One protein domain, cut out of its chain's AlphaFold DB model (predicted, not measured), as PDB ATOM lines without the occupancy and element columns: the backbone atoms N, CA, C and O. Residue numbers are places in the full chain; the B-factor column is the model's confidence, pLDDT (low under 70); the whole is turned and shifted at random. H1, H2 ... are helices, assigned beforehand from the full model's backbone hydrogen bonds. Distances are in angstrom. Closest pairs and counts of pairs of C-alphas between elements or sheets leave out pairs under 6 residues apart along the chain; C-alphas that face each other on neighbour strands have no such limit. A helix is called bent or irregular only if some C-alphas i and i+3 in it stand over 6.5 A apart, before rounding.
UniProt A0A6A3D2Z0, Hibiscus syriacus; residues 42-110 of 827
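AT A GLANCE: This is residues 42 to 110 of the 827 residues of a protein of Hibiscus syriacus (UniProt A0A6A3D2Z0). What shape does the chain draw from residue 42 on? It makes a loose, open loop drawn out along one axis: the long helix H1 and then H2 lead away from the first residue, H3 folds back beside H2 as a helical hairpin, and the short H4 ends the way back. H2 and H3 are the one pair of helices in contact, and between H1 and H3 the loop stays open. What is it built of? The printed part has 69 residues with four named helices in the order H1, H2, H3, H4 and no named strand, and its class is all helix. How large is its outline? It is a loose rod of 44 by 21 by 21 A, with a radius of gyration of the C-alphas of 14.1 A.

HOW THE PARTS SIT: Which helices does H1, residues 42 to 61, touch? It touches no helix. It is only just apart from H2, residues 66 to 78, with the closest C-alphas 8.4 A apart, and only just apart from H4, residues 105 to 110, at 8.5 A. How does H3, residues 82 to 100, stand to H2? They touch and form a hairpin, running opposite ways at a shallow tilt of 22 degrees. Their closest C-alphas are those of Ile 73 and Arg 85, 5.1 A apart. What stays apart from H3? H1 and H4 are both apart from it. Are the backbones evenly wound? In H1 and H3 every O i to N i+4 pair is within hydrogen-bond range, against 7 of 9 in H2 and 1 of 2 in H4.

IN THESE COORDINATES: Where does the first helix lie? H1 begins at C-alpha 42, (75.726, 87.705, 127.846), and measures 28.5 A to C-alpha 61. Where is the hairpin? H2 measures 19.2 A and is only just irregular, C-alphas 67 and 70 being 6.51 A apart. H3 begins at C-alpha 82, (77.048, 81.916, 91.865), and measures 26.7 A. Where does the last helix end? H4 measures 8.7 A and ends at C-alpha 110, (86.811, 74.915, 130.045). It is neither bent nor irregular, but only just: C-alphas 105 and 108 are 6.3 A apart.

THE WHOLE: How far does it reach? The two C-alphas farthest apart are those of Arg 78 and Thr 110, 44.3 A, while those of Glu 42 and Thr 110 are 17.1 A apart. Is anything cut, long or free? The printed part has no cut, and its three links are tight. Residues 97 to 103 stand free, of which 97 to 100 belong to H3. Where is confidence low? The mean pLDDT of the printed part is 80.9, and residues 98 to 110 are under 70.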
ATOM      1  N   GLU A  42      74.553  88.565 127.712       93.62
ATOM      2  CA  GLU A  42      75.726  87.705 127.846       93.62
ATOM      3  C   GLU A  42      75.374  86.213 127.748       93.62
ATOM      4  O   GLU A  42      75.990  85.497 126.959       93.62
ATOM      5  N   THR A  43      74.329  85.739 128.438       94.19
ATOM      6  CA  THR A  43      73.861  84.350 128.261       94.19
ATOM      7  C   THR A  43      73.312  84.103 126.858       94.19
ATOM      8  O   THR A  43      73.542  83.041 126.283       94.19
ATOM      9  N   ARG A  44      72.653  85.090 126.232       95.81
ATOM     10  CA  ARG A  44      72.246  84.981 124.824       95.81
ATOM     11  C   ARG A  44      73.450  84.924 123.876       95.81
ATOM     12  O   ARG A  44      73.411  84.172 122.906       95.81
ATOM     13  N   LYS A  45      74.519  85.679 124.150       90.75
ATOM     14  CA  LYS A  45      75.782  85.656 123.392       90.75
ATOM     15  C   LYS A  45      76.441  84.274 123.461       90.75
ATOM     16  O   LYS A  45      76.778  83.739 122.407       90.75
ATOM     17  N   THR A  46      76.551  83.664 124.644       88.00
ATOM     18  CA  THR A  46      77.156  82.326 124.786       88.00
ATOM     19  C   THR A  46      76.300  81.218 124.168       88.00
ATOM     20  O   THR A  46      76.845  80.330 123.514       88.00
ATOM     21  N   VAL A  47      74.965  81.296 124.264       89.06
ATOM     22  CA  VAL A  47      74.056  80.370 123.556       89.06
ATOM     23  C   VAL A  47      74.218  80.485 122.037       89.06
ATOM     24  O   VAL A  47      74.434  79.470 121.380       89.06
ATOM     25  N   LEU A  48      74.215  81.701 121.474       90.94
ATOM     26  CA  LEU A  48      74.416  81.911 120.032       90.94
ATOM     27  C   LEU A  48      75.810  81.460 119.557       90.94
ATOM     28  O   LEU A  48      75.949  80.965 118.439       90.94
ATOM     29  N   GLN A  49      76.843  81.577 120.400       84.50
ATOM     30  CA  GLN A  49      78.158  80.986 120.130       84.50
ATOM     31  C   GLN A  49      78.089  79.448 120.117       84.50
ATOM     32  O   GLN A  49      78.588  78.835 119.174       84.50
ATOM     33  N   LYS A  50      77.417  78.805 121.085       85.94
ATOM     34  CA  LYS A  50      77.245  77.337 121.110       85.94
ATOM     35  C   LYS A  50      76.465  76.834 119.887       85.94
ATOM     36  O   LYS A  50      76.909  75.892 119.233       85.94
ATOM     37  N   GLU A  51      75.385  77.516 119.496       86.31
ATOM     38  CA  GLU A  51      74.633  77.215 118.269       86.31
ATOM     39  C   GLU A  51      75.477  77.385 116.998       86.31
ATOM     40  O   GLU A  51      75.439  76.521 116.120       86.31
ATOM     41  N   GLN A  52      76.282  78.451 116.900       83.38
ATOM     42  CA  GLN A  52      77.181  78.668 115.762       83.38
ATOM     43  C   GLN A  52      78.264  77.581 115.667       83.38
ATOM     44  O   GLN A  52      78.548  77.105 114.566       83.38
ATOM     45  N   GLY A  53      78.823  77.140 116.797       81.94
ATOM     46  CA  GLY A  53      79.779  76.029 116.843       81.94
ATOM     47  C   GLY A  53      79.145  74.705 116.412       81.94
ATOM     48  O   GLY A  53      79.705  73.982 115.592       81.94
ATOM     49  N   MET A  54      77.927  74.425 116.886       82.56
ATOM     50  CA  MET A  54      77.142  73.259 116.466       82.56
ATOM     51  C   MET A  54      76.781  73.301 114.974       82.56
ATOM     52  O   MET A  54      76.829  72.271 114.307       82.56
ATOM     53  N   ALA A  55      76.436  74.470 114.426       82.25
ATOM     54  CA  ALA A  55      76.174  74.641 112.998       82.25
ATOM     55  C   ALA A  55      77.434  74.391 112.151       82.25
ATOM     56  O   ALA A  55      77.364  73.688 111.144       82.25
ATOM     57  N   PHE A  56      78.591  74.888 112.594       80.44
ATOM     58  CA  PHE A  56      79.870  74.635 111.936       80.44
ATOM     59  C   PHE A  56      80.276  73.149 112.002       80.44
ATOM     60  O   PHE A  56      80.640  72.565 110.984       80.44
ATOM     61  N   ALA A  57      80.120  72.497 113.159       82.00
ATOM     62  CA  ALA A  57      80.377  71.063 113.310       82.00
ATOM     63  C   ALA A  57      79.461  70.196 112.421       82.00
ATOM     64  O   ALA A  57      79.913  69.194 111.868       82.00
ATOM     65  N   ARG A  58      78.194  70.596 112.228       85.44
ATOM     66  CA  ARG A  58      77.268  69.952 111.275       85.44
ATOM     67  C   ARG A  58      77.709  70.133 109.821       85.44
ATOM     68  O   ARG A  58      77.601  69.185 109.055       85.44
ATOM     69  N   ALA A  59      78.214  71.312 109.449       83.44
ATOM     70  CA  ALA A  59      78.741  71.559 108.106       83.44
ATOM     71  C   ALA A  59      79.961  70.663 107.818       83.44
ATOM     72  O   ALA A  59      79.961  69.930 106.832       83.44
ATOM     73  N   VAL A  60      80.935  70.630 108.734       82.44
ATOM     74  CA  VAL A  60      82.103  69.728 108.689       82.44
ATOM     75  C   VAL A  60      81.682  68.257 108.579       82.44
ATOM     76  O   VAL A  60      82.187  67.532 107.726       82.44
ATOM     77  N   ALA A  61      80.706  67.813 109.379       81.56
ATOM     78  CA  ALA A  61      80.186  66.443 109.325       81.56
ATOM     79  C   ALA A  61      79.443  66.100 108.017       81.56
ATOM     80  O   ALA A  61      79.299  64.924 107.694       81.56
ATOM     81  N   ALA A  62      78.991  67.107 107.264       82.44
ATOM     82  CA  ALA A  62      78.362  66.970 105.951       82.44
ATOM     83  C   ALA A  62      79.345  67.186 104.777       82.44
ATOM     84  O   ALA A  62      78.905  67.406 103.652       82.44
ATOM     85  N   GLY A  63      80.662  67.149 105.026       77.06
ATOM     86  CA  GLY A  63      81.707  67.299 104.001       77.06
ATOM     87  C   GLY A  63      82.099  68.746 103.676       77.06
ATOM     88  O   GLY A  63      82.995  68.978 102.875       77.06
ATOM     89  N   PHE A  64      81.498  69.753 104.317       79.44
ATOM     90  CA  PHE A  64      81.843  71.162 104.088       79.44
ATOM     91  C   PHE A  64      83.107  71.576 104.871       79.44
ATOM     92  O   PHE A  64      83.090  72.499 105.688       79.44
ATOM     93  N   ASN A  65      84.218  70.880 104.612       82.50
ATOM     94  CA  ASN A  65      85.548  71.184 105.141       82.50
ATOM     95  C   ASN A  65      86.211  72.336 104.375       82.50
ATOM     96  O   ASN A  65      86.004  72.505 103.176       82.50
ATOM     97  N   ILE A  66      87.072  73.114 105.040       81.94
ATOM     98  CA  ILE A  66      87.720  74.284 104.418       81.94
ATOM     99  C   ILE A  66      88.722  73.885 103.322       81.94
ATOM    100  O   ILE A  66      88.917  74.654 102.389       81.94
ATOM    101  N   ASP A  67      89.342  72.704 103.402       81.69
ATOM    102  CA  ASP A  67      90.187  72.168 102.317       81.69
ATOM    103  C   ASP A  67      89.363  71.870 101.049       81.69
ATOM    104  O   ASP A  67      89.823  72.097  99.932       81.69
ATOM    105  N   GLU A  68      88.114  71.435 101.226       81.38
ATOM    106  CA  GLU A  68      87.180  71.074 100.152       81.38
ATOM    107  C   GLU A  68      86.440  72.298  99.573       81.38
ATOM    108  O   GLU A  68      85.879  72.224  98.478       81.38
ATOM    109  N   MET A  69      86.508  73.464 100.231       87.19
ATOM    110  CA  MET A  69      85.911  74.707  99.720       87.19
ATOM    111  C   MET A  69      86.541  75.187  98.412       87.19
ATOM    112  O   MET A  69      85.823  75.704  97.562       87.19
ATOM    113  N   THR A  70      87.857  75.045  98.222       88.56
ATOM    114  CA  THR A  70      88.517  75.545  97.002       88.56
ATOM    115  C   THR A  70      88.099  74.743  95.757       88.56
ATOM    116  O   THR A  70      87.690  75.373  94.780       88.56
ATOM    117  N   PRO A  71      88.077  73.389  95.778       89.69
ATOM    118  CA  PRO A  71      87.421  72.593  94.735       89.69
ATOM    119  C   PRO A  71      85.929  72.909  94.552       89.69
ATOM    120  O   PRO A  71      85.445  72.943  93.425       89.69
ATOM    121  N   LEU A  72      85.188  73.171  95.635       89.94
ATOM    122  CA  LEU A  72      83.754  73.472  95.559       89.94
ATOM    123  C   LEU A  72      83.465  74.853  94.938       89.94
ATOM    124  O   LEU A  72      82.465  75.019  94.233       89.94
ATOM    125  N   ILE A  73      84.352  75.834  95.133       91.75
ATOM    126  CA  ILE A  73      84.302  77.143  94.464       91.75
ATOM    127  C   ILE A  73      84.606  76.993  92.972       91.75
ATOM    128  O   ILE A  73      83.805  77.448  92.162       91.75
ATOM    129  N   SER A  74      85.682  76.300  92.583       93.19
ATOM    130  CA  SER A  74      86.011  76.129  91.156       93.19
ATOM    131  C   SER A  74      84.994  75.249  90.413       93.19
ATOM    132  O   SER A  74      84.668  75.516  89.256       93.19
ATOM    133  N   PHE A  75      84.393  74.260  91.086       93.62
ATOM    134  CA  PHE A  75      83.198  73.561  90.607       93.62
ATOM    135  C   PHE A  75      82.044  74.545  90.361       93.62
ATOM    136  O   PHE A  75      81.511  74.621  89.255       93.62
ATOM    137  N   SER A  76      81.675  75.342  91.366       94.88
ATOM    138  CA  SER A  76      80.542  76.270  91.257       94.88
ATOM    139  C   SER A  76      80.806  77.482  90.350       94.88
ATOM    140  O   SER A  76      79.857  78.149  89.947       94.88
ATOM    141  N   GLU A  77      82.053  77.719  89.943       93.25
ATOM    142  CA  GLU A  77      82.424  78.591  88.821       93.25
ATOM    143  C   GLU A  77      82.133  77.933  87.475       93.25
ATOM    144  O   GLU A  77      81.372  78.489  86.683       93.25
ATOM    145  N   ARG A  78      82.645  76.718  87.246       94.88
ATOM    146  CA  ARG A  78      82.437  75.970  85.992       94.88
ATOM    147  C   ARG A  78      80.964  75.666  85.701       94.88
ATOM    148  O   ARG A  78      80.584  75.616  84.538       94.88
ATOM    149  N   PHE A  79      80.140  75.505  86.737       93.31
ATOM    150  CA  PHE A  79      78.690  75.289  86.622       93.31
ATOM    151  C   PHE A  79      77.842  76.565  86.810       93.31
ATOM    152  O   PHE A  79      76.624  76.473  86.958       93.31
ATOM    153  N   GLY A  80      78.446  77.762  86.850       93.62
ATOM    154  CA  GLY A  80      77.718  79.041  86.951       93.62
ATOM    155  C   GLY A  80      76.914  79.247  88.247       93.62
ATOM    156  O   GLY A  80      76.118  80.182  88.357       93.62
ATOM    157  N   ALA A  81      77.115  78.396  89.254       95.81
ATOM    158  CA  ALA A  81      76.370  78.353  90.507       95.81
ATOM    159  C   ALA A  81      76.829  79.449  91.491       95.81
ATOM    160  O   ALA A  81      77.290  79.174  92.600       95.81
ATOM    161  N   SER A  82      76.658  80.715  91.102       94.25
ATOM    162  CA  SER A  82      77.048  81.916  91.865       94.25
ATOM    163  C   SER A  82      76.645  81.874  93.343       94.25
ATOM    164  O   SER A  82      77.470  82.125  94.215       94.25
ATOM    165  N   ARG A  83      75.410  81.458  93.650       94.31
ATOM    166  CA  ARG A  83      74.907  81.327  95.031       94.31
ATOM    167  C   ARG A  83      75.678  80.314  95.888       94.31
ATOM    168  O   ARG A  83      75.682  80.465  97.107       94.31
ATOM    169  N   LEU A  84      76.281  79.292  95.277       91.12
ATOM    170  CA  LEU A  84      77.119  78.304  95.962       91.12
ATOM    171  C   LEU A  84      78.526  78.870  96.195       91.12
ATOM    172  O   LEU A  84      78.983  78.844  97.335       91.12
ATOM    173  N   ARG A  85      79.142  79.501  95.181       92.94
ATOM    174  CA  ARG A  85      80.412  80.246  95.329       92.94
ATOM    175  C   ARG A  85      80.341  81.240  96.485       92.94
ATOM    176  O   ARG A  85      81.158  81.193  97.397       92.94
ATOM    177  N   ASP A  86      79.312  82.087  96.475       93.44
ATOM    178  CA  ASP A  86      79.018  83.075  97.511       93.44
ATOM    179  C   ASP A  86      78.967  82.458  98.912       93.44
ATOM    180  O   ASP A  86      79.493  83.035  99.862       93.44
ATOM    181  N   ALA A  87      78.305  81.305  99.052       90.44
ATOM    182  CA  ALA A  87      78.174  80.610 100.325       90.44
ATOM    183  C   ALA A  87      79.516  80.028 100.791       90.44
ATOM    184  O   ALA A  87      79.867  80.183 101.959       90.44
ATOM    185  N   CYS A  88      80.296  79.432  99.885       89.88
ATOM    186  CA  CYS A  88      81.634  78.915 100.172       89.88
ATOM    187  C   CYS A  88      82.613  80.033 100.559       89.88
ATOM    188  O   CYS A  88      83.301  79.911 101.569       89.88
ATOM    189  N   VAL A  89      82.634  81.156  99.832       90.50
ATOM    190  CA  VAL A  89      83.468  82.326 100.163       90.50
ATOM    191  C   VAL A  89      83.078  82.901 101.528       90.50
ATOM    192  O   VAL A  89      83.944  83.080 102.383       90.50
ATOM    193  N   LYS A  90      81.778  83.091 101.794       89.50
ATOM    194  CA  LYS A  90      81.281  83.567 103.100       89.50
ATOM    195  C   LYS A  90      81.588  82.581 104.234       89.50
ATOM    196  O   LYS A  90      81.850  83.020 105.353       89.50
ATOM    197  N   LEU A  91      81.616  81.273 103.968       85.88
ATOM    198  CA  LEU A  91      82.026  80.250 104.936       85.88
ATOM    199  C   LEU A  91      83.543  80.271 105.195       85.88
ATOM    200  O   LEU A  91      83.945  80.177 106.353       85.88
ATOM    201  N   ILE A  92      84.381  80.472 104.169       86.12
ATOM    202  CA  ILE A  92      85.831  80.688 104.332       86.12
ATOM    203  C   ILE A  92      86.091  81.952 105.160       86.12
ATOM    204  O   ILE A  92      86.874  81.903 106.105       86.12
ATOM    205  N   GLU A  93      85.446  83.075 104.836       87.56
ATOM    206  CA  GLU A  93      85.585  84.325 105.593       87.56
ATOM    207  C   GLU A  93      85.138  84.174 107.046       87.56
ATOM    208  O   GLU A  93      85.839  84.611 107.958       87.56
ATOM    209  N   LEU A  94      83.983  83.544 107.276       83.12
ATOM    210  CA  LEU A  94      83.482  83.303 108.621       83.12
ATOM    211  C   LEU A  94      84.435  82.382 109.390       83.12
ATOM    212  O   LEU A  94      84.725  82.665 110.545       83.12
ATOM    213  N   TRP A  95      84.981  81.338 108.762       79.88
ATOM    214  CA  TRP A  95      85.970  80.463 109.393       79.88
ATOM    215  C   TRP A  95      87.281  81.191 109.728       79.88
ATOM    216  O   TRP A  95      87.765  81.062 110.852       79.88
ATOM    217  N   LYS A  96      87.813  82.001 108.799       83.31
ATOM    218  CA  LYS A  96      89.002  82.849 109.004       83.31
ATOM    219  C   LYS A  96      88.831  83.753 110.222       83.31
ATOM    220  O   LYS A  96      89.519  83.549 111.220       83.31
ATOM    221  N   ARG A  97      87.813  84.625 110.200       78.56
ATOM    222  CA  ARG A  97      87.499  85.559 111.297       78.56
ATOM    223  C   ARG A  97      87.338  84.832 112.637       78.56
ATOM    224  O   ARG A  97      87.732  85.352 113.672       78.56
ATOM    225  N   LYS A  98      86.776  83.615 112.632       68.44
ATOM    226  CA  LYS A  98      86.557  82.804 113.843       68.44
ATOM    227  C   LYS A  98      87.826  82.133 114.377       68.44
ATOM    228  O   LYS A  98      87.907  81.938 115.584       68.44
ATOM    229  N   HIS A  99      88.808  81.807 113.536       65.69
ATOM    230  CA  HIS A  99      90.094  81.253 113.981       65.69
ATOM    231  C   HIS A  99      91.165  82.315 114.258       65.69
ATOM    232  O   HIS A  99      92.019  82.086 115.111       65.69
ATOM    233  N   GLU A 100      91.085  83.478 113.611       63.25
ATOM    234  CA  GLU A 100      91.860  84.681 113.950       63.25
ATOM    235  C   GLU A 100      91.502  85.189 115.362       63.25
ATOM    236  O   GLU A 100      92.381  85.568 116.128       63.25
ATOM    237  N   ASP A 101      90.223  85.093 115.750       55.22
ATOM    238  CA  ASP A 101      89.698  85.498 117.064       55.22
ATOM    239  C   ASP A 101      90.219  84.677 118.266       55.22
ATOM    240  O   ASP A 101      90.044  85.098 119.411       55.22
ATOM    241  N   GLY A 102      90.753  83.465 118.044       54.34
ATOM    242  CA  GLY A 102      91.238  82.517 119.069       54.34
ATOM    243  C   GLY A 102      90.181  81.886 120.005       54.34
ATOM    244  O   GLY A 102      90.318  80.729 120.404       54.34
ATOM    245  N   LYS A 103      89.093  82.609 120.302       54.81
ATOM    246  CA  LYS A 103      88.091  82.380 121.373       54.81
ATOM    247  C   LYS A 103      87.292  81.063 121.331       54.81
ATOM    248  O   LYS A 103      86.446  80.839 122.190       54.81
ATOM    249  N   TRP A 104      87.532  80.176 120.365       55.50
ATOM    250  CA  TRP A 104      86.890  78.851 120.305       55.50
ATOM    251  C   TRP A 104      87.627  77.770 121.091       55.50
ATOM    252  O   TRP A 104      86.990  76.820 121.543       55.50
ATOM    253  N   LEU A 105      88.939  77.923 121.300       45.78
ATOM    254  CA  LEU A 105      89.745  76.965 122.070       45.78
ATOM    255  C   LEU A 105      89.305  76.859 123.540       45.78
ATOM    256  O   LEU A 105      89.554  75.849 124.189       45.78
ATOM    257  N   GLU A 106      88.637  77.890 124.053       45.78
ATOM    258  CA  GLU A 106      88.287  78.021 125.464       45.78
ATOM    259  C   GLU A 106      86.964  77.329 125.829       45.78
ATOM    260  O   GLU A 106      86.841  76.799 126.931       45.78
ATOM    261  N   ILE A 107      85.994  77.248 124.908       44.81
ATOM    262  CA  ILE A 107      84.670  76.656 125.185       44.81
ATOM    263  C   ILE A 107      84.793  75.146 125.451       44.81
ATOM    264  O   ILE A 107      84.284  74.650 126.453       44.81
ATOM    265  N   GLU A 108      85.514  74.410 124.597       44.56
ATOM    266  CA  GLU A 108      85.696  72.960 124.771       44.56
ATOM    267  C   GLU A 108      86.710  72.637 125.887       44.56
ATOM    268  O   GLU A 108      86.528  71.671 126.628       44.56
ATOM    269  N   ALA A 109      87.744  73.470 126.076       39.84
ATOM    270  CA  ALA A 109      88.744  73.267 127.126       39.84
ATOM    271  C   ALA A 109      88.205  73.551 128.540       39.84
ATOM    272  O   ALA A 109      88.501  72.794 129.466       39.84
ATOM    273  N   THR A 110      87.400  74.604 128.729       40.81
ATOM    274  CA  THR A 110      86.811  74.915 130.045       40.81
ATOM    275  C   THR A 110      85.721  73.915 130.428       40.81
ATOM    276  O   THR A 110      85.741  73.432 131.558       40.81
TER     277      THR A 110